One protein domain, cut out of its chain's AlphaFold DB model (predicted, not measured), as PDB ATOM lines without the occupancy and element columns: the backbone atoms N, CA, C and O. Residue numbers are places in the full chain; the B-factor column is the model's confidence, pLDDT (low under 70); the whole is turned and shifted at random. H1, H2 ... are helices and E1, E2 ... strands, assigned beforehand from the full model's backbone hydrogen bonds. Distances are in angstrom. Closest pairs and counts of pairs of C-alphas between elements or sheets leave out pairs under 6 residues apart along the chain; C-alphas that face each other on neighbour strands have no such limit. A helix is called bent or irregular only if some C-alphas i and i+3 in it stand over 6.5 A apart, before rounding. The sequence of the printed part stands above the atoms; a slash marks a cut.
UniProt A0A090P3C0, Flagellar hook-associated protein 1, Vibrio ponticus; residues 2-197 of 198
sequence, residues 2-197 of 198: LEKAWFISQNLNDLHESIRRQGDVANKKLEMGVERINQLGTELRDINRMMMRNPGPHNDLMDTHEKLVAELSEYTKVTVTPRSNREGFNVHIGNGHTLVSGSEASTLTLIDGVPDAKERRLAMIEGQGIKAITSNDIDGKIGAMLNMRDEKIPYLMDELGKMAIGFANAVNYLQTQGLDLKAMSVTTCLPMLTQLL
ATOM      1  N   LEU A   2     127.390 181.818 180.217       75.94
ATOM      2  CA  LEU A   2     128.468 181.851 179.213       75.94
ATOM      3  C   LEU A   2     129.483 182.992 179.414       75.94
ATOM      4  O   LEU A   2     130.678 182.752 179.351       75.94
ATOM      5  N   GLU A   3     129.027 184.201 179.741       82.12
ATOM      6  CA  GLU A   3     129.912 185.348 180.014       82.12
ATOM      7  C   GLU A   3     130.853 185.108 181.209       82.12
ATOM      8  O   GLU A   3     132.054 185.354 181.129       82.12
ATOM      9  N   LYS A   4     130.328 184.540 182.303       83.56
ATOM     10  CA  LYS A   4     131.134 184.169 183.477       83.56
ATOM     11  C   LYS A   4     132.143 183.072 183.139       83.56
ATOM     12  O   LYS A   4     133.265 183.114 183.627       83.56
ATOM     13  N   ALA A   5     131.749 182.112 182.299       84.12
ATOM     14  CA  ALA A   5     132.648 181.058 181.851       84.12
ATOM     15  C   ALA A   5     133.776 181.600 180.969       84.12
ATOM     16  O   ALA A   5     134.929 181.238 181.169       84.12
ATOM     17  N   TRP A   6     133.459 182.532 180.069       83.62
ATOM     18  CA  TRP A   6     134.454 183.221 179.256       83.62
ATOM     19  C   TRP A   6     135.472 183.987 180.108       83.62
ATOM     20  O   TRP A   6     136.670 183.846 179.884       83.62
ATOM     21  N   PHE A   7     135.019 184.730 181.122       88.75
ATOM     22  CA  PHE A   7     135.917 185.458 182.025       88.75
ATOM     23  C   PHE A   7     136.872 184.524 182.786       88.75
ATOM     24  O   PHE A   7     138.054 184.824 182.928       88.75
ATOM     25  N   ILE A   8     136.389 183.364 183.242       88.94
ATOM     26  CA  ILE A   8     137.240 182.363 183.900       88.94
ATOM     27  C   ILE A   8     138.263 181.791 182.915       88.94
ATOM     28  O   ILE A   8     139.439 181.714 183.258       88.94
ATOM     29  N   SER A   9     137.852 181.449 181.691       89.19
ATOM     30  CA  SER A   9     138.779 180.972 180.659       89.19
ATOM     31  C   SER A   9     139.863 182.003 180.332       89.19
ATOM     32  O   SER A   9     141.027 181.634 180.211       89.19
ATOM     33  N   GLN A  10     139.509 183.291 180.245       90.56
ATOM     34  CA  GLN A  10     140.478 184.380 180.066       90.56
ATOM     35  C   GLN A  10     141.487 184.423 181.217       90.56
ATOM     36  O   GLN A  10     142.687 184.363 180.976       90.56
ATOM     37  N   ASN A  11     141.016 184.404 182.466       91.81
ATOM     38  CA  ASN A  11     141.909 184.421 183.625       91.81
ATOM     39  C   ASN A  11     142.840 183.200 183.673       91.81
ATOM     40  O   ASN A  11     144.011 183.337 184.016       91.81
ATOM     41  N   LEU A  12     142.345 182.003 183.341       92.38
ATOM     42  CA  LEU A  12     143.173 180.793 183.295       92.38
ATOM     43  C   LEU A  12     144.260 180.900 182.215       92.38
ATOM     44  O   LEU A  12     145.408 180.545 182.478       92.38
ATOM     45  N   ASN A  13     143.922 181.443 181.043       89.75
ATOM     46  CA  ASN A  13     144.892 181.704 179.980       89.75
ATOM     47  C   ASN A  13     145.936 182.748 180.408       89.75
ATOM     48  O   ASN A  13     147.129 182.540 180.203       89.75
ATOM     49  N   ASP A  14     145.515 183.831 181.063       94.38
ATOM     50  CA  ASP A  14     146.421 184.874 181.556       94.38
ATOM     51  C   ASP A  14     147.391 184.342 182.620       94.38
ATOM     52  O   ASP A  14     148.580 184.684 182.617       94.38
ATOM     53  N   LEU A  15     146.906 183.475 183.515       94.75
ATOM     54  CA  LEU A  15     147.738 182.790 184.504       94.75
ATOM     55  C   LEU A  15     148.733 181.842 183.837       94.75
ATOM     56  O   LEU A  15     149.913 181.861 184.190       94.75
ATOM     57  N   HIS A  16     148.285 181.062 182.852       92.44
ATOM     58  CA  HIS A  16     149.144 180.161 182.089       92.44
ATOM     59  C   HIS A  16     150.272 180.933 181.395       92.44
ATOM     60  O   HIS A  16     151.451 180.607 181.542       92.44
ATOM     61  N   GLU A  17     149.927 182.024 180.716       94.56
ATOM     62  CA  GLU A  17     150.883 182.921 180.074       94.56
ATOM     63  C   GLU A  17     151.842 183.574 181.074       94.56
ATOM     64  O   GLU A  17     153.034 183.725 180.799       94.56
ATOM     65  N   SER A  18     151.355 183.944 182.260       95.81
ATOM     66  CA  SER A  18     152.194 184.486 183.329       95.81
ATOM     67  C   SER A  18     153.232 183.473 183.811       95.81
ATOM     68  O   SER A  18     154.411 183.812 183.918       95.81
ATOM     69  N   ILE A  19     152.823 182.222 184.041       94.38
ATOM     70  CA  ILE A  19     153.720 181.139 184.458       94.38
ATOM     71  C   ILE A  19     154.739 180.832 183.355       94.38
ATOM     72  O   ILE A  19     155.934 180.748 183.638       94.38
ATOM     73  N   ARG A  20     154.305 180.764 182.090       91.88
ATOM     74  CA  ARG A  20     155.206 180.574 180.944       91.88
ATOM     75  C   ARG A  20     156.284 181.658 180.888       91.88
ATOM     76  O   ARG A  20     157.469 181.341 180.811       91.88
ATOM     77  N   ARG A  21     155.893 182.931 181.026       93.94
ATOM     78  CA  ARG A  21     156.841 184.059 181.072       93.94
ATOM     79  C   ARG A  21     157.829 183.952 182.234       93.94
ATOM     80  O   ARG A  21     158.972 184.380 182.092       93.94
ATOM     81  N   GLN A  22     157.431 183.392 183.379       93.44
ATOM     82  CA  GLN A  22     158.374 183.142 184.475       93.44
ATOM     83  C   GLN A  22     159.436 182.106 184.094       93.44
ATOM     84  O   GLN A  22     160.588 182.262 184.501       93.44
ATOM     85  N   GLY A  23     159.086 181.110 183.276       90.50
ATOM     86  CA  GLY A  23     160.039 180.154 182.704       90.50
ATOM     87  C   GLY A  23     161.068 180.834 181.807       90.50
ATOM     88  O   GLY A  23     162.271 180.643 181.991       90.50
ATOM     89  N   ASP A  24     160.619 181.715 180.914       91.00
ATOM     90  CA  ASP A  24     161.514 182.484 180.040       91.00
ATOM     91  C   ASP A  24     162.458 183.395 180.842       91.00
ATOM     92  O   ASP A  24     163.657 183.485 180.563       91.00
ATOM     93  N   VAL A  25     161.938 184.043 181.888       92.31
ATOM     94  CA  VAL A  25     162.745 184.867 182.798       92.31
ATOM     95  C   VAL A  25     163.765 184.018 183.557       92.31
ATOM     96  O   VAL A  25     164.905 184.455 183.713       92.31
ATOM     97  N   ALA A  26     163.389 182.824 184.023       91.31
ATOM     98  CA  ALA A  26     164.311 181.905 184.686       91.31
ATOM     99  C   ALA A  26     165.442 181.477 183.739       91.31
ATOM    100  O   ALA A  26     166.606 181.575 184.118       91.31
ATOM    101  N   ASN A  27     165.120 181.121 182.490       90.44
ATOM    102  CA  ASN A  27     166.107 180.782 181.462       90.44
ATOM    103  C   ASN A  27     167.102 181.921 181.218       90.44
ATOM    104  O   ASN A  27     168.311 181.711 181.267       90.44
ATOM    105  N   LYS A  28     166.606 183.149 181.038       93.31
ATOM    106  CA  LYS A  28     167.470 184.315 180.820       93.31
ATOM    107  C   LYS A  28     168.354 184.624 182.030       93.31
ATOM    108  O   LYS A  28     169.519 184.980 181.878       93.31
ATOM    109  N   LYS A  29     167.818 184.503 183.247       94.00
ATOM    110  CA  LYS A  29     168.608 184.679 184.476       94.00
ATOM    111  C   LYS A  29     169.687 183.613 184.615       94.00
ATOM    112  O   LYS A  29     170.776 183.932 185.082       94.00
ATOM    113  N   LEU A  30     169.396 182.392 184.186       94.06
ATOM    114  CA  LEU A  30     170.350 181.298 184.193       94.06
ATOM    115  C   LEU A  30     171.493 181.566 183.205       94.06
ATOM    116  O   LEU A  30     172.652 181.460 183.596       94.06
ATOM    117  N   GLU A  31     171.189 182.008 181.981       94.88
ATOM    118  CA  GLU A  31     172.198 182.431 180.994       94.88
ATOM    119  C   GLU A  31     173.115 183.535 181.548       94.88
ATOM    120  O   GLU A  31     174.336 183.386 181.530       94.88
ATOM    121  N   MET A  32     172.537 184.597 182.121       96.62
ATOM    122  CA  MET A  32     173.312 185.687 182.735       96.62
ATOM    123  C   MET A  32     174.149 185.208 183.930       96.62
ATOM    124  O   MET A  32     175.270 185.670 184.132       96.62
ATOM    125  N   GLY A  33     173.621 184.282 184.733       96.88
ATOM    126  CA  GLY A  33     174.346 183.700 185.859       96.88
ATOM    127  C   GLY A  33     175.547 182.866 185.408       96.88
ATOM    128  O   GLY A  33     176.627 183.002 185.975       96.88
ATOM    129  N   VAL A  34     175.388 182.059 184.354       97.12
ATOM    130  CA  VAL A  34     176.488 181.297 183.739       97.12
ATOM    131  C   VAL A  34     177.552 182.237 183.175       97.12
ATOM    132  O   VAL A  34     178.742 182.030 183.410       97.12
ATOM    133  N   GLU A  35     177.140 183.300 182.484       98.12
ATOM    134  CA  GLU A  35     178.060 184.318 181.978       98.12
ATOM    135  C   GLU A  35     178.861 184.967 183.115       98.12
ATOM    136  O   GLU A  35     180.089 185.049 183.035       98.12
ATOM    137  N   ARG A  36     178.197 185.356 184.213       98.25
ATOM    138  CA  ARG A  36     178.885 185.958 185.361       98.25
ATOM    139  C   ARG A  36     179.837 184.981 186.050       98.25
ATOM    140  O   ARG A  36     180.950 185.378 186.385       98.25
ATOM    141  N   ILE A  37     179.460 183.709 186.207       98.12
ATOM    142  CA  ILE A  37     180.357 182.665 186.738       98.12
ATOM    143  C   ILE A  37     181.627 182.549 185.884       98.12
ATOM    144  O   ILE A  37     182.729 182.481 186.427       98.12
ATOM    145  N   ASN A  38     181.497 182.563 184.555       98.12
ATOM    146  CA  ASN A  38     182.648 182.480 183.654       98.12
ATOM    147  C   ASN A  38     183.565 183.707 183.751       98.12
ATOM    148  O   ASN A  38     184.793 183.569 183.717       98.12
ATOM    149  N   GLN A  39     182.987 184.902 183.899       98.62
ATOM    150  CA  GLN A  39     183.750 186.127 184.147       98.62
ATOM    151  C   GLN A  39     184.523 186.028 185.467       98.62
ATOM    152  O   GLN A  39     185.738 186.201 185.466       98.62
ATOM    153  N   LEU A  40     183.859 185.626 186.556       98.56
ATOM    154  CA  LEU A  40     184.495 185.412 187.860       98.56
ATOM    155  C   LEU A  40     185.626 184.376 187.788       98.56
ATOM    156  O   LEU A  40     186.705 184.604 188.328       98.56
ATOM    157  N   GLY A  41     185.424 183.266 187.073       98.06
ATOM    158  CA  GLY A  41     186.471 182.267 186.837       98.06
ATOM    159  C   GLY A  41     187.687 182.840 186.097       98.06
ATOM    160  O   GLY A  41     188.832 182.552 186.449       98.06
ATOM    161  N   THR A  42     187.452 183.705 185.109       98.19
ATOM    162  CA  THR A  42     188.508 184.402 184.357       98.19
ATOM    163  C   THR A  42     189.270 185.395 185.239       98.19
ATOM    164  O   THR A  42     190.501 185.413 185.221       98.19
ATOM    165  N   GLU A  43     188.557 186.178 186.049       98.38
ATOM    166  CA  GLU A  43     189.141 187.139 186.990       98.38
ATOM    167  C   GLU A  43     189.992 186.421 188.056       98.38
ATOM    168  O   GLU A  43     191.139 186.797 188.298       98.38
ATOM    169  N   LEU A  44     189.493 185.314 188.621       97.81
ATOM    170  CA  LEU A  44     190.222 184.471 189.580       97.81
ATOM    171  C   LEU A  44     191.501 183.868 188.980       97.81
ATOM    172  O   LEU A  44     192.562 183.888 189.611       97.81
ATOM    173  N   ARG A  45     191.430 183.371 187.741       96.38
ATOM    174  CA  ARG A  45     192.602 182.904 186.984       96.38
ATOM    175  C   ARG A  45     193.648 184.008 186.835       96.38
ATOM    176  O   ARG A  45     194.845 183.749 186.981       96.38
ATOM    177  N   ASP A  46     193.223 185.227 186.526       96.50
ATOM    178  CA  ASP A  46     194.141 186.346 186.321       96.50
ATOM    179  C   ASP A  46     194.792 186.796 187.630       96.50
ATOM    180  O   ASP A  46     196.003 187.028 187.654       96.50
ATOM    181  N   ILE A  47     194.045 186.784 188.737       95.62
ATOM    182  CA  ILE A  47     194.596 186.984 190.082       95.62
ATOM    183  C   ILE A  47     195.649 185.916 190.413       95.62
ATOM    184  O   ILE A  47     196.758 186.260 190.834       95.62
ATOM    185  N   ASN A  48     195.377 184.636 190.136       94.12
ATOM    186  CA  ASN A  48     196.368 183.567 190.301       94.12
ATOM    187  C   ASN A  48     197.634 183.823 189.467       94.12
ATOM    188  O   ASN A  48     198.748 183.718 189.984       94.12
ATOM    189  N   ARG A  49     197.490 184.224 188.198       93.94
ATOM    190  CA  ARG A  49     198.629 184.551 187.320       93.94
ATOM    191  C   ARG A  49     199.462 185.717 187.859       93.94
ATOM    192  O   ARG A  49     200.685 185.690 187.724       93.94
ATOM    193  N   MET A  50     198.837 186.725 188.468       92.56
ATOM    194  CA  MET A  50     199.550 187.844 189.093       92.56
ATOM    195  C   MET A  50     200.339 187.399 190.331       92.56
ATOM    196  O   MET A  50     201.518 187.735 190.439       92.56
ATOM    197  N   MET A  51     199.733 186.590 191.208       90.44
ATOM    198  CA  MET A  51     200.408 186.033 192.392       90.44
ATOM    199  C   MET A  51     201.585 185.120 192.021       90.44
ATOM    200  O   MET A  51     202.618 185.128 192.679       90.44
ATOM    201  N   MET A  52     201.477 184.354 190.932       88.88
ATOM    202  CA  MET A  52     202.574 183.496 190.467       88.88
ATOM    203  C   MET A  52     203.760 184.289 189.898       88.88
ATOM    204  O   MET A  52     204.902 183.843 189.988       88.88
ATOM    205  N   ARG A  53     203.505 185.447 189.273       88.69
ATOM    206  CA  ARG A  53     204.546 186.268 188.629       88.69
ATOM    207  C   ARG A  53     205.365 187.086 189.614       88.69
ATOM    208  O   ARG A  53     206.520 187.380 189.321       88.69
ATOM    209  N   ASN A  54     204.773 187.491 190.730       84.06
ATOM    210  CA  ASN A  54     205.425 188.362 191.692       84.06
ATOM    211  C   ASN A  54     205.658 187.579 192.988       84.06
ATOM    212  O   ASN A  54     204.702 187.314 193.680       84.06
ATOM    213  N   PRO A  55     206.873 187.166 193.362       74.12
ATOM    214  CA  PRO A  55     207.068 186.440 194.615       74.12
ATOM    215  C   PRO A  55     206.946 187.391 195.818       74.12
ATOM    216  O   PRO A  55     207.717 188.341 195.924       74.12
ATOM    217  N   GLY A  56     206.032 187.137 196.759       76.69
ATOM    218  CA  GLY A  56     205.953 187.912 198.005       76.69
ATOM    219  C   GLY A  56     204.580 187.874 198.683       76.69
ATOM    220  O   GLY A  56     203.717 187.098 198.283       76.69
ATOM    221  N   PRO A  57     204.366 188.682 199.737       79.38
ATOM    222  CA  PRO A  57     203.042 188.891 200.309       79.38
ATOM    223  C   PRO A  57     202.111 189.550 199.285       79.38
ATOM    224  O   PRO A  57     202.488 190.508 198.610       79.38
ATOM    225  N   HIS A  58     200.884 189.048 199.192       82.06
ATOM    226  CA  HIS A  58     199.891 189.469 198.205       82.06
ATOM    227  C   HIS A  58     198.591 189.905 198.858       82.06
ATOM    228  O   HIS A  58     197.533 189.486 198.413       82.06
ATOM    229  N   ASN A  59     198.663 190.710 199.917       88.25
ATOM    230  CA  ASN A  59     197.475 191.065 200.695       88.25
ATOM    231  C   ASN A  59     196.358 191.618 199.788       88.25
ATOM    232  O   ASN A  59     195.277 191.051 199.762       88.25
ATOM    233  N   ASP A  60     196.661 192.583 198.913       93.44
ATOM    234  CA  ASP A  60     195.653 193.178 198.019       93.44
ATOM    235  C   ASP A  60     195.076 192.188 196.982       93.44
ATOM    236  O   ASP A  60     193.883 192.226 196.660       93.44
ATOM    237  N   LEU A  61     195.905 191.284 196.440       93.88
ATOM    238  CA  LEU A  61     195.435 190.262 195.494       93.88
ATOM    239  C   LEU A  61     194.642 189.168 196.213       93.88
ATOM    240  O   LEU A  61     193.698 188.642 195.632       93.88
ATOM    241  N   MET A  62     194.996 188.848 197.461       93.44
ATOM    242  CA  MET A  62     194.261 187.903 198.297       93.44
ATOM    243  C   MET A  62     192.898 188.476 198.675       93.44
ATOM    244  O   MET A  62     191.893 187.800 198.493       93.44
ATOM    245  N   ASP A  63     192.841 189.748 199.069       95.81
ATOM    246  CA  ASP A  63     191.589 190.452 199.348       95.81
ATOM    247  C   ASP A  63     190.687 190.483 198.108       95.81
ATOM    248  O   ASP A  63     189.469 190.321 198.191       95.81
ATOM    249  N   THR A  64     191.279 190.684 196.927       96.75
ATOM    250  CA  THR A  64     190.539 190.636 195.661       96.75
ATOM    251  C   THR A  64     190.063 189.216 195.358       96.75
ATOM    252  O   THR A  64     188.895 189.025 195.028       96.75
ATOM    253  N   HIS A  65     190.923 188.210 195.524       95.75
ATOM    254  CA  HIS A  65     190.572 186.801 195.363       95.75
ATOM    255  C   HIS A  65     189.401 186.404 196.274       95.75
ATOM    256  O   HIS A  65     188.433 185.809 195.807       95.75
ATOM    257  N   GLU A  66     189.444 186.775 197.554       97.44
ATOM    258  CA  GLU A  66     188.379 186.493 198.518       97.44
ATOM    259  C   GLU A  66     187.056 187.161 198.134       97.44
ATOM    260  O   GLU A  66     186.011 186.515 198.209       97.44
ATOM    261  N   LYS A  67     187.079 188.409 197.645       98.38
ATOM    262  CA  LYS A  67     185.872 189.088 197.137       98.38
ATOM    263  C   LYS A  67     185.266 188.369 195.934       98.38
ATOM    264  O   LYS A  67     184.053 188.188 195.888       98.38
ATOM    265  N   LEU A  68     186.098 187.933 194.989       98.56
ATOM    266  CA  LEU A  68     185.646 187.194 193.809       98.56
ATOM    267  C   LEU A  68     185.073 185.821 194.182       98.56
ATOM    268  O   LEU A  68     184.038 185.419 193.655       98.56
ATOM    269  N   VAL A  69     185.707 185.114 195.125       98.31
ATOM    270  CA  VAL A  69     185.187 183.853 195.678       98.31
ATOM    271  C   VAL A  69     183.860 184.079 196.399       98.31
ATOM    272  O   VAL A  69     182.935 183.286 196.224       98.31
ATOM    273  N   ALA A  70     183.741 185.157 197.178       98.38
ATOM    274  CA  ALA A  70     182.508 185.508 197.867       98.38
ATOM    275  C   ALA A  70     181.375 185.795 196.872       98.38
ATOM    276  O   ALA A  70     180.284 185.247 197.029       98.38
ATOM    277  N   GLU A  71     181.630 186.561 195.810       98.38
ATOM    278  CA  GLU A  71     180.627 186.797 194.766       98.38
ATOM    279  C   GLU A  71     180.241 185.495 194.048       98.38
ATOM    280  O   GLU A  71     179.057 185.213 193.866       98.38
ATOM    281  N   LEU A  72     181.221 184.654 193.700       98.38
ATOM    282  CA  LEU A  72     180.967 183.353 193.078       98.38
ATOM    283  C   LEU A  72     180.098 182.456 193.974       98.38
ATOM    284  O   LEU A  72     179.210 181.765 193.471       98.38
ATOM    285  N   SER A  73     180.306 182.525 195.293       97.75
ATOM    286  CA  SER A  73     179.550 181.753 196.285       97.75
ATOM    287  C   SER A  73     178.059 182.095 196.343       97.75
ATOM    288  O   SER A  73     177.253 181.282 196.798       97.75
ATOM    289  N   GLU A  74     177.654 183.261 195.829       97.38
ATOM    290  CA  GLU A  74     176.236 183.593 195.691       97.38
ATOM    291  C   GLU A  74     175.549 182.772 194.595       97.38
ATOM    292  O   GLU A  74     174.339 182.533 194.652       97.38
ATOM    293  N   TYR A  75     176.297 182.370 193.567       97.25
ATOM    294  CA  TYR A  75     175.747 181.671 192.411       97.25
ATOM    295  C   TYR A  75     175.690 180.160 192.608       97.25
ATOM    296  O   TYR A  75     174.734 179.536 192.150       97.25
ATOM    297  N   THR A  76     176.683 179.598 193.293       96.31
ATOM    298  CA  THR A  76     176.832 178.170 193.593       96.31
ATOM    299  C   THR A  76     177.819 177.999 194.746       96.31
ATOM    300  O   THR A  76     178.614 178.889 195.023       96.31
ATOM    301  N   LYS A  77     177.811 176.857 195.423       95.94
ATOM    302  CA  LYS A  77     178.821 176.469 196.399       95.94
ATOM    303  C   LYS A  77     180.199 176.455 195.762       95.94
ATOM    304  O   LYS A  77     180.406 175.885 194.693       95.94
ATOM    305  N   VAL A  78     181.146 177.043 196.482       97.50
ATOM    306  CA  VAL A  78     182.540 177.163 196.065       97.50
ATOM    307  C   VAL A  78     183.430 176.440 197.060       97.50
ATOM    308  O   VAL A  78     183.289 176.600 198.271       97.50
ATOM    309  N   THR A  79     184.368 175.651 196.547       97.31
ATOM    310  CA  THR A  79     185.453 175.052 197.326       97.31
ATOM    311  C   THR A  79     186.779 175.531 196.759       97.31
ATOM    312  O   THR A  79     187.068 175.312 195.585       97.31
ATOM    313  N   VAL A  80     187.589 176.174 197.594       97.19
ATOM    314  CA  VAL A  80     188.916 176.667 197.216       97.19
ATOM    315  C   VAL A  80     189.974 175.775 197.851       97.19
ATOM    316  O   VAL A  80     189.932 175.525 199.054       97.19
ATOM    317  N   THR A  81     190.941 175.313 197.059       95.56
ATOM    318  CA  THR A  81     192.085 174.543 197.569       95.56
ATOM    319  C   THR A  81     193.400 175.171 197.111       95.56
ATOM    320  O   THR A  81     193.548 175.427 195.912       95.56
ATOM    321  N   PRO A  82     194.377 175.394 198.006       91.44
ATOM    322  CA  PRO A  82     195.692 175.881 197.606       91.44
ATOM    323  C   PRO A  82     196.436 174.817 196.794       91.44
ATOM    324  O   PRO A  82     196.340 173.622 197.080       91.44
ATOM    325  N   ARG A  83     197.213 175.244 195.796       88.06
ATOM    326  CA  ARG A  83     198.124 174.355 195.066       88.06
ATOM    327  C   ARG A  83     199.487 174.286 195.750       88.06
ATOM    328  O   ARG A  83     199.924 175.226 196.418       88.06
ATOM    329  N   SER A  84     200.191 173.175 195.547       80.12
ATOM    330  CA  SER A  84     201.600 173.050 195.929       80.12
ATOM    331  C   SER A  84     202.457 174.120 195.241       80.12
ATOM    332  O   SER A  84     202.107 174.622 194.176       80.12
ATOM    333  N   ASN A  85     203.603 174.456 195.839       69.62
ATOM    334  CA  ASN A  85     204.634 175.308 195.230       69.62
ATOM    335  C   ASN A  85     204.191 176.731 194.829       69.62
ATOM    336  O   ASN A  85     204.821 177.340 193.971       69.62
ATOM    337  N   ARG A  86     203.162 177.298 195.482       69.06
ATOM    338  CA  ARG A  86     202.650 178.663 195.218       69.06
ATOM    339  C   ARG A  86     202.083 178.858 193.803       69.06
ATOM    340  O   ARG A  86     202.079 179.970 193.287       69.06
ATOM    341  N   GLU A  87     201.533 177.810 193.194       77.38
ATOM    342  CA  GLU A  87     200.888 177.870 191.867       77.38
ATOM    343  C   GLU A  87     199.466 178.480 191.888       77.38
ATOM    344  O   GLU A  87     198.640 178.195 191.020       77.38
ATOM    345  N   GLY A  88     199.150 179.302 192.892       85.94
ATOM    346  CA  GLY A  88     197.808 179.842 193.115       85.94
ATOM    347  C   GLY A  88     196.834 178.815 193.704       85.94
ATOM    348  O   GLY A  88     197.219 177.927 194.473       85.94
ATOM    349  N   PHE A  89     195.558 178.955 193.354       94.12
ATOM    350  CA  PHE A  89     194.453 178.177 193.916       94.12
ATOM    351  C   PHE A  89     193.710 177.378 192.842       94.12
ATOM    352  O   PHE A  89     193.617 177.798 191.686       94.12
ATOM    353  N   ASN A  90     193.141 176.237 193.232       96.06
ATOM    354  CA  ASN A  90     192.037 175.640 192.490       96.06
ATOM    355  C   ASN A  90     190.718 176.130 193.090       96.06
ATOM    356  O   ASN A  90     190.590 176.237 194.312       96.06
ATOM    357  N   VAL A  91     189.746 176.391 192.224       97.12
ATOM    358  CA  VAL A  91     188.393 176.802 192.595       97.12
ATOM    359  C   VAL A  91     187.419 175.830 191.951       97.12
ATOM    360  O   VAL A  91     187.342 175.723 190.723       97.12
ATOM    361  N   HIS A  92     186.687 175.114 192.795       96.81
ATOM    362  CA  HIS A  92     185.678 174.146 192.399       96.81
ATOM    363  C   HIS A  92     184.282 174.680 192.709       96.81
ATOM    364  O   HIS A  92     184.079 175.298 193.752       96.81
ATOM    365  N   ILE A  93     183.328 174.407 191.822       96.31
ATOM    366  CA  ILE A  93     181.919 174.767 191.968       96.31
ATOM    367  C   ILE A  93     181.035 173.525 192.134       96.31
ATOM    368  O   ILE A  93     181.368 172.440 191.639       96.31
ATOM    369  N   GLY A  94     179.910 173.687 192.834       93.75
ATOM    370  CA  GLY A  94     178.940 172.622 193.075       93.75
ATOM    371  C   GLY A  94     179.561 171.409 193.782       93.75
ATOM    372  O   GLY A  94     180.296 171.548 194.762       93.75
ATOM    373  N   ASN A  95     179.316 170.211 193.248       90.31
ATOM    374  CA  ASN A  95     179.864 168.942 193.748       90.31
ATOM    375  C   ASN A  95     181.286 168.609 193.239       90.31
ATOM    376  O   ASN A  95     181.664 167.441 193.158       90.31
ATOM    377  N   GLY A  96     182.105 169.623 192.933       90.81
ATOM    378  CA  GLY A  96     183.536 169.442 192.644       90.81
ATOM    379  C   GLY A  96     183.943 169.660 191.185       90.81
ATOM    380  O   GLY A  96     184.988 169.171 190.759       90.81
ATOM    381  N   HIS A  97     183.146 170.392 190.407       93.38
ATOM    382  CA  HIS A  97     183.509 170.779 189.044       93.38
ATOM    383  C   HIS A  97     184.588 171.865 189.073       93.38
ATOM    384  O   HIS A  97     184.433 172.866 189.765       93.38
ATOM    385  N   THR A  98     185.692 171.689 188.347       94.75
ATOM    386  CA  THR A  98     186.821 172.629 188.411       94.75
ATOM    387  C   THR A  98     186.572 173.824 187.502       94.75
ATOM    388  O   THR A  98     186.624 173.697 186.281       94.75
ATOM    389  N   LEU A  99     186.336 174.994 188.096       96.25
ATOM    390  CA  LEU A  99     186.193 176.251 187.360       96.25
ATOM    391  C   LEU A  99     187.552 176.914 187.117       96.25
ATOM    392  O   LEU A  99     187.798 177.410 186.024       96.25
ATOM    393  N   VAL A 100     188.442 176.899 188.113       96.12
ATOM    394  CA  VAL A 100     189.805 177.441 187.999       96.12
ATOM    395  C   VAL A 100     190.801 176.405 188.496       96.12
ATOM    396  O   VAL A 100     190.622 175.826 189.566       96.12
ATOM    397  N   SER A 101     191.869 176.193 187.733       94.06
ATOM    398  CA  SER A 101     192.996 175.338 188.097       94.06
ATOM    399  C   SER A 101     194.294 176.123 187.935       94.06
ATOM    400  O   SER A 101     194.899 176.127 186.860       94.06
ATOM    401  N   GLY A 102     194.730 176.796 189.003       91.44
ATOM    402  CA  GLY A 102     195.931 177.630 188.983       91.44
ATOM    403  C   GLY A 102     195.808 178.752 187.952       91.44
ATOM    404  O   GLY A 102     195.006 179.668 188.124       91.44
ATOM    405  N   SER A 103     196.589 178.679 186.872       91.06
ATOM    406  CA  SER A 103     196.614 179.689 185.809       91.06
ATOM    407  C   SER A 103     195.598 179.475 184.684       91.06
ATOM    408  O   SER A 103     195.616 180.257 183.734       91.06
ATOM    409  N   GLU A 104     194.733 178.463 184.766       93.19
ATOM    410  CA  GLU A 104     193.722 178.153 183.746       93.19
ATOM    411  C   GLU A 104     192.296 178.235 184.303       93.19
ATOM    412  O   GLU A 104     192.062 177.933 185.473       93.19
ATOM    413  N   ALA A 105     191.347 178.640 183.452       95.12
ATOM    414  CA  ALA A 105     189.919 178.682 183.761       95.12
ATOM    415  C   ALA A 105     189.140 177.819 182.764       95.12
ATOM    416  O   ALA A 105     189.319 177.945 181.551       95.12
ATOM    417  N   SER A 106     188.273 176.962 183.289       96.19
ATOM    418  CA  SER A 106     187.297 176.187 182.528       96.19
ATOM    419  C   SER A 106     186.076 177.051 182.202       96.19
ATOM    420  O   SER A 106     185.870 178.109 182.795       96.19
ATOM    421  N   THR A 107     185.236 176.601 181.270       96.44
ATOM    422  CA  THR A 107     184.014 177.330 180.891       96.44
ATOM    423  C   THR A 107     182.776 176.546 181.292       96.44
ATOM    424  O   THR A 107     182.593 175.409 180.865       96.44
ATOM    425  N   LEU A 108     181.904 177.165 182.083       96.44
ATOM    426  CA  LEU A 108     180.548 176.692 182.319       96.44
ATOM    427  C   LEU A 108     179.675 177.083 181.123       96.44
ATOM    428  O   LEU A 108     179.718 178.218 180.654       96.44
ATOM    429  N   THR A 109     178.871 176.160 180.617       95.62
ATOM    430  CA  THR A 109     178.007 176.394 179.460       95.62
ATOM    431  C   THR A 109     176.634 175.763 179.649       95.62
ATOM    432  O   THR A 109     176.430 174.923 180.528       95.62
ATOM    433  N   LEU A 110     175.702 176.164 178.790       93.38
ATOM    434  CA  LEU A 110     174.409 175.525 178.626       93.38
ATOM    435  C   LEU A 110     174.411 174.702 177.344       93.38
ATOM    436  O   LEU A 110     174.660 175.232 176.264       93.38
ATOM    437  N   ILE A 111     174.111 173.416 177.475       93.44
ATOM    438  CA  ILE A 111     173.928 172.487 176.360       93.44
ATOM    439  C   ILE A 111     172.464 172.074 176.254       93.44
ATOM    440  O   ILE A 111     171.708 172.190 177.221       93.44
ATOM    441  N   ASP A 112     172.067 171.574 175.090       91.06
ATOM    442  CA  ASP A 112     170.718 171.055 174.879       91.06
ATOM    443  C   ASP A 112     170.417 169.889 175.836       91.06
ATOM    444  O   ASP A 112     171.271 169.044 176.131       91.06
ATOM    445  N   GLY A 113     169.186 169.866 176.350       86.00
ATOM    446  CA  GLY A 113     168.688 168.773 177.173       86.00
ATOM    447  C   GLY A 113     168.416 167.498 176.372       86.00
ATOM    448  O   GLY A 113     168.375 167.492 175.143       86.00
ATOM    449  N   VAL A 114     168.225 166.387 177.092       83.56
ATOM    450  CA  VAL A 114     167.874 165.076 176.515       83.56
ATOM    451  C   VAL A 114     166.803 164.411 177.388       83.56
ATOM    452  O   VAL A 114     167.125 164.030 178.516       83.56
ATOM    453  N   PRO A 115     165.561 164.208 176.918       85.25
ATOM    454  CA  PRO A 115     165.151 164.205 175.512       85.25
ATOM    455  C   PRO A 115     164.693 165.560 174.939       85.25
ATOM    456  O   PRO A 115     164.576 165.658 173.721       85.25
ATOM    457  N   ASP A 116     164.432 166.582 175.761       83.56
ATOM    458  CA  ASP A 116     163.975 167.898 175.286       83.56
ATOM    459  C   ASP A 116     165.130 168.910 175.201       83.56
ATOM    460  O   ASP A 116     165.727 169.280 176.212       83.56
ATOM    461  N   ALA A 117     165.417 169.406 173.995       85.19
ATOM    462  CA  ALA A 117     166.447 170.418 173.759       85.19
ATOM    463  C   ALA A 117     166.122 171.779 174.408       85.19
ATOM    464  O   ALA A 117     167.030 172.565 174.682       85.19
ATOM    465  N   LYS A 118     164.842 172.065 174.686       80.31
ATOM    466  CA  LYS A 118     164.427 173.293 175.380       80.31
ATOM    467  C   LYS A 118     164.803 173.275 176.862       80.31
ATOM    468  O   LYS A 118     165.016 174.336 177.448       80.31
ATOM    469  N   GLU A 119     164.958 172.094 177.453       82.56
ATOM    470  CA  GLU A 119     165.398 171.905 178.838       82.56
ATOM    471  C   GLU A 119     166.928 171.916 178.935       82.56
ATOM    472  O   GLU A 119     167.572 170.911 179.247       82.56
ATOM    473  N   ARG A 120     167.542 173.068 178.635       88.81
ATOM    474  CA  ARG A 120     169.007 173.195 178.621       88.81
ATOM    475  C   ARG A 120     169.642 172.775 179.946       88.81
ATOM    476  O   ARG A 120     169.161 173.136 181.021       88.81
ATOM    477  N   ARG A 121     170.770 172.079 179.870       90.69
ATOM    478  CA  ARG A 121     171.526 171.563 181.018       90.69
ATOM    479  C   ARG A 121     172.853 172.275 181.150       90.69
ATOM    480  O   ARG A 121     173.426 172.712 180.156       90.69
ATOM    481  N   LEU A 122     173.358 172.360 182.374       94.44
ATOM    482  CA  LEU A 122     174.704 172.860 182.605       94.44
ATOM    483  C   LEU A 122     175.744 171.828 182.177       94.44
ATOM    484  O   LEU A 122     175.551 170.622 182.334       94.44
ATOM    485  N   ALA A 123     176.871 172.313 181.676       95.06
ATOM    486  CA  ALA A 123     178.042 171.503 181.392       95.06
ATOM    487  C   ALA A 123     179.325 172.305 181.617       95.06
ATOM    488  O   ALA A 123     179.346 173.516 181.411       95.06
ATOM    489  N   MET A 124     180.403 171.622 181.992       95.31
ATOM    490  CA  MET A 124     181.752 172.183 181.963       95.31
ATOM    491  C   MET A 124     182.454 171.815 180.664       95.31
ATOM    492  O   MET A 124     182.430 170.657 180.244       95.31
ATOM    493  N   ILE A 125     183.121 172.796 180.071       93.31
ATOM    494  CA  ILE A 125     184.098 172.615 179.005       93.31
ATOM    495  C   ILE A 125     185.483 172.625 179.654       93.31
ATOM    496  O   ILE A 125     185.915 173.642 180.203       93.31
ATOM    497  N   GLU A 126     186.168 171.487 179.579       79.75
ATOM    498  CA  GLU A 126     187.522 171.279 180.099       79.75
ATOM    499  C   GLU A 126     188.412 170.769 178.955       79.75
ATOM    500  O   GLU A 126     188.314 169.620 178.516       79.75
ATOM    501  N   GLY A 127     189.271 171.640 178.415       78.25
ATOM    502  CA  GLY A 127     190.090 171.316 177.244       78.25
ATOM    503  C   GLY A 127     189.234 170.998 176.012       78.25
ATOM    504  O   GLY A 127     188.603 171.888 175.454       78.25
ATOM    505  N   GLN A 128     189.238 169.735 175.571       79.94
ATOM    506  CA  GLN A 128     188.430 169.246 174.436       79.94
ATOM    507  C   GLN A 128     187.168 168.478 174.878       79.94
ATOM    508  O   GLN A 128     186.403 168.016 174.035       79.94
ATOM    509  N   GLY A 129     186.961 168.294 176.186       87.19
ATOM    510  CA  GLY A 129     185.835 167.542 176.732       87.19
ATOM    511  C   GLY A 129     184.678 168.440 177.163       87.19
ATOM    512  O   GLY A 129     184.895 169.529 177.693       87.19
ATOM    513  N   ILE A 130     183.449 167.948 176.984       91.56
ATOM    514  CA  ILE A 130     182.231 168.529 177.564       91.56
ATOM    515  C   ILE A 130     181.688 167.537 178.590       91.56
ATOM    516  O   ILE A 130     181.387 166.391 178.253       91.56
ATOM    517  N   LYS A 131     181.551 167.974 179.840       91.75
ATOM    518  CA  LYS A 131     181.014 167.169 180.939       91.75
ATOM    519  C   LYS A 131     179.726 167.796 181.450       91.75
ATOM    520  O   LYS A 131     179.760 168.869 182.045       91.75
ATOM    521  N   ALA A 132     178.601 167.118 181.235       91.75
ATOM    522  CA  ALA A 132     177.318 167.543 181.784       91.75
ATOM    523  C   ALA A 132     177.356 167.574 183.322       91.75
ATOM    524  O   ALA A 132     177.976 166.715 183.955       91.75
ATOM    525  N   ILE A 133     176.691 168.570 183.900       91.12
ATOM    526  CA  ILE A 133     176.478 168.731 185.337       91.12
ATOM    527  C   ILE A 133     175.041 168.309 185.631       91.12
ATOM    528  O   ILE A 133     174.104 168.774 184.977       91.12
ATOM    529  N   THR A 134     174.854 167.427 186.608       85.25
ATOM    530  CA  THR A 134     173.510 167.066 187.067       85.25
ATOM    531  C   THR A 134     172.914 168.241 187.833       85.25
ATOM    532  O   THR A 134     173.619 168.884 188.601       85.25
ATOM    533  N   SER A 135     171.612 168.508 187.718       77.06
ATOM    534  CA  SER A 135     170.978 169.605 188.471       77.06
ATOM    535  C   SER A 135     171.144 169.473 189.997       77.06
ATOM    536  O   SER A 135     171.186 170.480 190.686       77.06
ATOM    537  N   ASN A 136     171.322 168.252 190.520       83.88
ATOM    538  CA  ASN A 136     171.610 167.996 191.941       83.88
ATOM    539  C   ASN A 136     173.056 168.325 192.352       83.88
ATOM    540  O   ASN A 136     173.356 168.392 193.542       83.88
ATOM    541  N   ASP A 137     173.951 168.489 191.378       88.31
ATOM    542  CA  ASP A 137     175.365 168.786 191.600       88.31
ATOM    543  C   ASP A 137     175.649 170.284 191.689       88.31
ATOM    544  O   ASP A 137     176.778 170.670 191.992       88.31
ATOM    545  N   ILE A 138     174.643 171.123 191.436       90.81
ATOM    546  CA  ILE A 138     174.748 172.575 191.480       90.81
ATOM    547  C   ILE A 138     173.678 173.146 192.416       90.81
ATOM    548  O   ILE A 138     172.529 172.716 192.450       90.81
ATOM    549  N   ASP A 139     174.065 174.145 193.183       90.69
ATOM    550  CA  ASP A 139     173.259 174.791 194.213       90.69
ATOM    551  C   ASP A 139     173.328 176.320 194.060       90.69
ATOM    552  O   ASP A 139     173.609 176.834 192.973       90.69
ATOM    553  N   GLY A 140     172.991 177.066 195.114       93.12
ATOM    554  CA  GLY A 140     172.947 178.528 195.083       93.12
ATOM    555  C   GLY A 140     171.865 179.077 194.146       93.12
ATOM    556  O   GLY A 140     170.840 178.435 193.895       93.12
ATOM    557  N   LYS A 141     172.081 180.294 193.628       94.81
ATOM    558  CA  LYS A 141     171.142 180.939 192.692       94.81
ATOM    559  C   LYS A 141     170.921 180.100 191.431       94.81
ATOM    560  O   LYS A 141     169.788 180.038 190.960       94.81
ATOM    561  N   ILE A 142     171.957 179.446 190.902       94.56
ATOM    562  CA  ILE A 142     171.839 178.622 189.691       94.56
ATOM    563  C   ILE A 142     170.986 177.379 189.951       94.56
ATOM    564  O   ILE A 142     170.033 177.137 189.211       94.56
ATOM    565  N   GLY A 143     171.272 176.635 191.025       92.81
ATOM    566  CA  GLY A 143     170.466 175.471 191.405       92.81
ATOM    567  C   GLY A 143     169.002 175.836 191.670       92.81
ATOM    568  O   GLY A 143     168.095 175.138 191.224       92.81
ATOM    569  N   ALA A 144     168.746 176.983 192.308       92.56
ATOM    570  CA  ALA A 144     167.388 177.474 192.535       92.56
ATOM    571  C   ALA A 144     166.646 177.819 191.227       92.56
ATOM    572  O   ALA A 144     165.462 177.507 191.094       92.56
ATOM    573  N   MET A 145     167.326 178.436 190.254       92.44
ATOM    574  CA  MET A 145     166.740 178.727 188.937       92.44
ATOM    575  C   MET A 145     166.430 177.448 188.158       92.44
ATOM    576  O   MET A 145     165.361 177.361 187.555       92.44
ATOM    577  N   LEU A 146     167.322 176.453 188.213       92.12
ATOM    578  CA  LEU A 146     167.081 175.133 187.628       92.12
ATOM    579  C   LEU A 146     165.874 174.456 188.275       92.12
ATOM    580  O   LEU A 146     164.968 174.047 187.564       92.12
ATOM    581  N   ASN A 147     165.793 174.415 189.608       91.44
ATOM    582  CA  ASN A 147     164.655 173.810 190.306       91.44
ATOM    583  C   ASN A 147     163.325 174.513 189.975       91.44
ATOM    584  O   ASN A 147     162.306 173.865 189.730       91.44
ATOM    585  N   MET A 148     163.326 175.848 189.922       91.50
ATOM    586  CA  MET A 148     162.139 176.615 189.544       91.50
ATOM    587  C   MET A 148     161.673 176.276 188.123       91.50
ATOM    588  O   MET A 148     160.475 176.092 187.909       91.50
ATOM    589  N   ARG A 149     162.610 176.178 187.174       89.75
ATOM    590  CA  ARG A 149     162.337 175.864 185.768       89.75
ATOM    591  C   ARG A 149     161.921 174.407 185.553       89.75
ATOM    592  O   ARG A 149     160.966 174.180 184.824       89.75
ATOM    593  N   ASP A 150     162.622 173.460 186.169       88.88
ATOM    594  CA  ASP A 150     162.506 172.025 185.872       88.88
ATOM    595  C   ASP A 150     161.426 171.334 186.712       88.88
ATOM    596  O   ASP A 150     160.854 170.335 186.289       88.88
ATOM    597  N   GLU A 151     161.113 171.862 187.899       91.31
ATOM    598  CA  GLU A 151     160.138 171.241 188.802       91.31
ATOM    599  C   GLU A 151     158.935 172.142 189.066       91.31
ATOM    600  O   GLU A 151     157.788 171.729 188.884       91.31
ATOM    601  N   LYS A 152     159.165 173.379 189.526       94.19
ATOM    602  CA  LYS A 152     158.073 174.207 190.066       94.19
ATOM    603  C   LYS A 152     157.144 174.730 188.982       94.19
ATOM    604  O   LYS A 152     155.931 174.644 189.139       94.19
ATOM    605  N   ILE A 153     157.692 175.266 187.897       93.31
ATOM    606  CA  ILE A 153     156.896 175.790 186.785       93.31
ATOM    607  C   ILE A 153     156.085 174.677 186.106       93.31
ATOM    608  O   ILE A 153     154.866 174.840 186.024       93.31
ATOM    609  N   PRO A 154     156.678 173.535 185.702       92.31
ATOM    610  CA  PRO A 154     155.927 172.433 185.108       92.31
ATOM    611  C   PRO A 154     154.811 171.921 186.018       92.31
ATOM    612  O   PRO A 154     153.688 171.735 185.558       92.31
ATOM    613  N   TYR A 155     155.080 171.786 187.321       95.31
ATOM    614  CA  TYR A 155     154.065 171.400 188.301       95.31
ATOM    615  C   TYR A 155     152.884 172.382 188.336       95.31
ATOM    616  O   TYR A 155     151.726 171.970 188.302       95.31
ATOM    617  N   LEU A 156     153.157 173.690 188.367       95.44
ATOM    618  CA  LEU A 156     152.104 174.708 188.365       95.44
ATOM    619  C   LEU A 156     151.308 174.722 187.053       95.44
ATOM    620  O   LEU A 156     150.093 174.921 187.086       95.44
ATOM    621  N   MET A 157     151.971 174.509 185.913       93.19
ATOM    622  CA  MET A 157     151.305 174.417 184.611       93.19
ATOM    623  C   MET A 157     150.388 173.191 184.532       93.19
ATOM    624  O   MET A 157     149.266 173.311 184.042       93.19
ATOM    625  N   ASP A 158     150.825 172.043 185.055       94.88
ATOM    626  CA  ASP A 158     150.026 170.813 185.098       94.88
ATOM    627  C   ASP A 158     148.785 170.966 185.995       94.88
ATOM    628  O   ASP A 158     147.664 170.667 185.576       94.88
ATOM    629  N   GLU A 159     148.944 171.525 187.198       95.62
ATOM    630  CA  GLU A 159     147.815 171.796 188.096       95.62
ATOM    631  C   GLU A 159     146.823 172.802 187.492       95.62
ATOM    632  O   GLU A 159     145.605 172.608 187.567       95.62
ATOM    633  N   LEU A 160     147.321 173.842 186.815       93.88
ATOM    634  CA  LEU A 160     146.471 174.786 186.094       93.88
ATOM    635  C   LEU A 160     145.716 174.113 184.938       93.88
ATOM    636  O   LEU A 160     144.518 174.356 184.765       93.88
ATOM    637  N   GLY A 161     146.379 173.227 184.192       91.50
ATOM    638  CA  GLY A 161     145.767 172.435 183.127       91.50
ATOM    639  C   GLY A 161     144.652 171.522 183.642       91.50
ATOM    640  O   GLY A 161     143.554 171.504 183.079       91.50
ATOM    641  N   LYS A 162     144.873 170.824 184.761       93.88
ATOM    642  CA  LYS A 162     143.848 169.992 185.419       93.88
ATOM    643  C   LYS A 162     142.638 170.813 185.855       93.88
ATOM    644  O   LYS A 162     141.501 170.399 185.614       93.88
ATOM    645  N   MET A 163     142.864 171.988 186.450       92.44
ATOM    646  CA  MET A 163     141.781 172.908 186.810       92.44
ATOM    647  C   MET A 163     140.989 173.356 185.577       92.44
ATOM    648  O   MET A 163     139.758 173.334 185.605       92.44
ATOM    649  N   ALA A 164     141.673 173.702 184.481       90.81
ATOM    650  CA  ALA A 164     141.031 174.100 183.231       90.81
ATOM    651  C   ALA A 164     140.170 172.974 182.634       90.81
ATOM    652  O   ALA A 164     139.029 173.218 182.241       90.81
ATOM    653  N   ILE A 165     140.665 171.732 182.633       89.94
ATOM    654  CA  ILE A 165     139.912 170.552 182.173       89.94
ATOM    655  C   ILE A 165     138.676 170.318 183.051       89.94
ATOM    656  O   ILE A 165     137.574 170.129 182.533       89.94
ATOM    657  N   GLY A 166     138.832 170.354 184.379       90.25
ATOM    658  CA  GLY A 166     137.721 170.184 185.317       90.25
ATOM    659  C   GLY A 166     136.640 171.252 185.136       90.25
ATOM    660  O   GLY A 166     135.449 170.935 185.075       90.25
ATOM    661  N   PHE A 167     137.058 172.507 184.968       87.94
ATOM    662  CA  PHE A 167     136.161 173.623 184.692       87.94
ATOM    663  C   PHE A 167     135.422 173.456 183.356       87.94
ATOM    664  O   PHE A 167     134.194 173.566 183.315       87.94
ATOM    665  N   ALA A 168     136.144 173.128 182.280       85.25
ATOM    666  CA  ALA A 168     135.560 172.903 180.960       85.25
ATOM    667  C   ALA A 168     134.521 171.772 180.985       85.25
ATOM    668  O   ALA A 168     133.430 171.921 180.435       85.25
ATOM    669  N   ASN A 169     134.812 170.671 181.684       87.69
ATOM    670  CA  ASN A 169     133.882 169.555 181.846       87.69
ATOM    671  C   ASN A 169     132.598 169.971 182.575       87.69
ATOM    672  O   ASN A 169     131.504 169.624 182.126       87.69
ATOM    673  N   ALA A 170     132.703 170.748 183.655       87.31
ATOM    674  CA  ALA A 170     131.539 171.230 184.398       87.31
ATOM    675  C   ALA A 170     130.659 172.174 183.558       87.31
ATOM    676  O   ALA A 170     129.432 172.042 183.555       87.31
ATOM    677  N   VAL A 171     131.272 173.096 182.807       84.25
ATOM    678  CA  VAL A 171     130.550 174.009 181.905       84.25
ATOM    679  C   VAL A 171     129.860 173.234 180.783       84.25
ATOM    680  O   VAL A 171     128.671 173.448 180.541       84.25
ATOM    681  N   ASN A 172     130.571 172.301 180.145       81.62
ATOM    682  CA  ASN A 172     130.018 171.463 179.083       81.62
ATOM    683  C   ASN A 172     128.841 170.621 179.597       81.62
ATOM    684  O   ASN A 172     127.796 170.583 178.950       81.62
ATOM    685  N   TYR A 173     128.960 170.018 180.782       83.81
ATOM    686  CA  TYR A 173     127.880 169.251 181.405       83.81
ATOM    687  C   TYR A 173     126.620 170.101 181.625       83.81
ATOM    688  O   TYR A 173     125.541 169.746 181.148       83.81
ATOM    689  N   LEU A 174     126.747 171.272 182.260       79.31
ATOM    690  CA  LEU A 174     125.611 172.175 182.487       79.31
ATOM    691  C   LEU A 174     124.982 172.667 181.175       79.31
ATOM    692  O   LEU A 174     123.761 172.779 181.077       79.31
ATOM    693  N   GLN A 175     125.794 172.928 180.149       74.06
ATOM    694  CA  GLN A 175     125.299 173.321 178.831       74.06
ATOM    695  C   GLN A 175     124.523 172.185 178.149       74.06
ATOM    696  O   GLN A 175     123.481 172.445 177.549       74.06
ATOM    697  N   THR A 176     124.977 170.932 178.274       74.88
ATOM    698  CA  THR A 176     124.243 169.768 177.745       74.88
ATOM    699  C   THR A 176     122.916 169.526 178.466       74.88
ATOM    700  O   THR A 176     121.948 169.140 177.820       74.88
ATOM    701  N   GLN A 177     122.823 169.829 179.766       71.69
ATOM    702  CA  GLN A 177     121.562 169.744 180.517       71.69
ATOM    703  C   GLN A 177     120.568 170.867 180.182       71.69
ATOM    704  O   GLN A 177     119.365 170.692 180.348       71.69
ATOM    705  N   GLY A 178     121.046 172.014 179.688       61.31
ATOM    706  CA  GLY A 178     120.196 173.119 179.228       61.31
ATOM    707  C   GLY A 178     119.614 172.937 177.817       61.31
ATOM    708  O   GLY A 178     118.836 173.778 177.371       61.31
ATOM    709  N   LEU A 179     119.989 171.866 177.107       49.72
ATOM    710  CA  LEU A 179     119.638 171.592 175.708       49.72
ATOM    711  C   LEU A 179     118.463 170.606 175.525       49.72
ATOM    712  O   LEU A 179     118.366 169.983 174.474       49.72
ATOM    713  N   ASP A 180     117.516 170.526 176.468       48.75
ATOM    714  CA  ASP A 180     116.186 169.922 176.208       48.75
ATOM    715  C   ASP A 180     115.157 170.940 175.654       48.75
ATOM    716  O   ASP A 180     113.950 170.733 175.695       48.75
ATOM    717  N   LEU A 181     115.606 172.091 175.130       45.38
ATOM    718  CA  LEU A 181     114.698 173.090 174.533       45.38
ATOM    719  C   LEU A 181     115.006 173.511 173.093       45.38
ATOM    720  O   LEU A 181     114.225 174.260 172.505       45.38
ATOM    721  N   LYS A 182     116.065 172.991 172.463       40.91
ATOM    722  CA  LYS A 182     116.147 172.914 170.995       40.91
ATOM    723  C   LYS A 182     117.348 172.081 170.580       40.91
ATOM    724  O   LYS A 182     118.490 172.450 170.838       40.91
ATOM    725  N   ALA A 183     117.068 170.974 169.904       44.25
ATOM    726  CA  ALA A 183     118.064 170.179 169.214       44.25
ATOM    727  C   ALA A 183     118.955 171.067 168.320       44.25
ATOM    728  O   ALA A 183     118.456 171.967 167.643       44.25
ATOM    729  N   MET A 184     120.250 170.726 168.292       44.97
ATOM    730  CA  MET A 184     121.318 171.227 167.408       44.97
ATOM    731  C   MET A 184     122.215 172.361 167.957       44.97
ATOM    732  O   MET A 184     122.038 173.534 167.655       44.97
ATOM    733  N   SER A 185     123.268 171.993 168.699       40.06
ATOM    734  CA  SER A 185     124.668 172.308 168.328       40.06
ATOM    735  C   SER A 185     125.653 171.717 169.349       40.06
ATOM    736  O   SER A 185     125.970 172.296 170.380       40.06
ATOM    737  N   VAL A 186     126.174 170.531 169.035       46.94
ATOM    738  CA  VAL A 186     127.244 169.854 169.794       46.94
ATOM    739  C   VAL A 186     128.636 170.430 169.439       46.94
ATOM    740  O   VAL A 186     129.661 169.930 169.883       46.94
ATOM    741  N   THR A 187     128.721 171.521 168.669       44.81
ATOM    742  CA  THR A 187     129.970 171.884 167.968       44.81
ATOM    743  C   THR A 187     130.689 173.133 168.499       44.81
ATOM    744  O   THR A 187     131.788 173.437 168.046       44.81
ATOM    745  N   THR A 188     130.158 173.871 169.477       46.97
ATOM    746  CA  THR A 188     130.662 175.242 169.731       46.97
ATOM    747  C   THR A 188     131.731 175.392 170.822       46.97
ATOM    748  O   THR A 188     132.283 176.478 170.948       46.97
ATOM    749  N   CYS A 189     132.089 174.343 171.576       51.06
ATOM    750  CA  CYS A 189     133.138 174.434 172.615       51.06
ATOM    751  C   CYS A 189     134.481 173.788 172.219       51.06
ATOM    752  O   CYS A 189     135.470 173.902 172.939       51.06
ATOM    753  N   LEU A 190     134.554 173.165 171.036       43.00
ATOM    754  CA  LEU A 190     135.817 172.690 170.469       43.00
ATOM    755  C   LEU A 190     136.872 173.810 170.279       43.00
ATOM    756  O   LEU A 190     138.042 173.518 170.497       43.00
ATOM    757  N   PRO A 191     136.526 175.086 169.980       47.50
ATOM    758  CA  PRO A 191     137.524 176.146 169.815       47.50
ATOM    759  C   PRO A 191     138.235 176.577 171.108       47.50
ATOM    760  O   PRO A 191     139.335 177.119 171.021       47.50
ATOM    761  N   MET A 192     137.644 176.362 172.296       44.12
ATOM    762  CA  MET A 192     138.304 176.729 173.561       44.12
ATOM    763  C   MET A 192     139.464 175.784 173.888       44.12
ATOM    764  O   MET A 192     140.496 176.231 174.378       44.12
ATOM    765  N   LEU A 193     139.333 174.496 173.559       43.19
ATOM    766  CA  LEU A 193     140.400 173.517 173.772       43.19
ATOM    767  C   LEU A 193     141.573 173.732 172.797       43.19
ATOM    768  O   LEU A 193     142.728 173.532 173.161       43.19
ATOM    769  N   THR A 194     141.298 174.183 171.567       45.00
ATOM    770  CA  THR A 194     142.333 174.408 170.541       45.00
ATOM    771  C   THR A 194     143.191 175.651 170.789       45.00
ATOM    772  O   THR A 194     144.280 175.739 170.227       45.00
ATOM    773  N   GLN A 195     142.729 176.605 171.607       42.72
ATOM    774  CA  GLN A 195     143.527 177.773 172.015       42.72
ATOM    775  C   GLN A 195     144.428 177.499 173.227       42.72
ATOM    776  O   GLN A 195     145.411 178.205 173.402       42.72
ATOM    777  N   LEU A 196     144.135 176.464 174.019       40.84
ATOM    778  CA  LEU A 196     144.945 176.039 175.169       40.84
ATOM    779  C   LEU A 196     146.117 175.111 174.788       40.84
ATOM    780  O   LEU A 196     146.996 174.873 175.607       40.84
ATOM    781  N   LEU A 197     146.129 174.577 173.561       37.41
ATOM    782  CA  LEU A 197     147.105 173.586 173.075       37.41
ATOM    783  C   LEU A 197     148.001 174.104 171.929       37.41
ATOM    784  O   LEU A 197     148.566 173.300 171.186       37.41
TER     785      LEU A 197
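What this domain is: This is residues 2 to 197 of the 198 residues of the protein "Flagellar hook-associated protein 1" of Vibrio ponticus (UniProt A0A090P3C0). The domain is a long rod built along one very long helix, H1. The bent helix H3 folds back beside the first part of H1, while H2 folds back beside its last part and two small three-stranded sheets follow one another along that same part. Residues 177 to 184 stick out at one end, and the chain then turns back to the short helix H4. The printed part has 196 residues, with named elements in the order H1 H2 E1 E2 E3 E4 E5 E6 H3 H4; the class is mixed, helices and strands, and both sheets, E1 E2 E3 and E4 E5 E6 in those orders, are antiparallel. The whole is extended, with a radius of gyration of the C-alphas of 26.1 A and spans of 95 by 31 by 19 A.

Where its parts are: H1 is residues 2 to 53, 76.8 A from C-alpha 2 at (128.468, 181.851, 179.213) to C-alpha 53 at (204.546, 186.268, 188.629). H2 is residues 59 to 75, 25.1 A long. The strands E1, residues 78 to 82, E2, residues 89 to 93, and E3, residues 97 to 101, come next. E4 is residues 107 to 111, E5 residues 121 to 126, 16.0 A long, and E6 residues 129 to 132. H3, residues 140 to 177, was assigned as one helix by its hydrogen bonds but is bent: C-alphas 150 and 153 are 6.8 A apart. Its arms are H3a, residues 140 to 150, 15.4 A, and H3b, residues 153 to 177, 36.4 A; they stand at a shallow tilt of 27 degrees. H4 is residues 190 to 196, ending with C-alpha 196 at (144.945, 176.039, 175.169).

How they stand to each other: H1 touches H3b with its residues 5 to 23 alone, at a shallow tilt of 7 degrees, opposite ways; the closest C-alphas, of His 16 and Met 157, are 6.6 A apart. Its residues 23 to 33 alone touch H3a, closest at Gly 23 and Arg 149, C-alphas 5.8 A apart; the tilt of 33 degrees is shallow, only just short of steep. Its residues 33 to 51 alone touch H2, closest at Leu 44 and His 65, C-alphas 6.2 A apart, and the two form a helical hairpin at a shallow tilt of 22 degrees. H1, H2 and H3a make a bundle, a group of helices with shallow tilts, though H2 and H3a touch only at their ends, where the C-alphas of Tyr 75 and Lys 141 are 4.7 A apart. H1 and H2 are on the same face of the sheet E1 E2 E3, which makes two layers, helices over one face of a sheet. H1 runs along the strands over E3 at a height over the sheet of 13.8 A; H2 runs along them over E1 and E2. Each sheet is a meander, each strand the antiparallel neighbour of the one before. N 79 and O 92 of E1 and E2 are 2.8 A apart, and N 91 and O 100 of E2 and E3 2.9 A, within hydrogen-bond range. So are N 109 and O 123 of E4 and E5, 2.8 A, and N 124 and O 131 of E5 and E6, 2.8 A. H1 is also on the sheet E4 E5 E6, with the C-alphas of Asn 38 and Thr 107 6.0 A apart. H4 is near H3b, and close to but not clearly touching H1. Every O i to N i+4 pair is within hydrogen-bond range in H1, H3a and H3b, against 11 of 13 in H2 and 2 of 3 in H4.

The domain as a whole: The C-alphas of Pro 55 and Leu 181, the two farthest apart, are 95.5 A apart. The printed part has no cut. The link from H3 to H4, 12 residues, is long. Residues 177 to 184 stand free. The mean pLDDT of the printed part is 86.4; residues 85 to 86 and 178 to 197 are under 70.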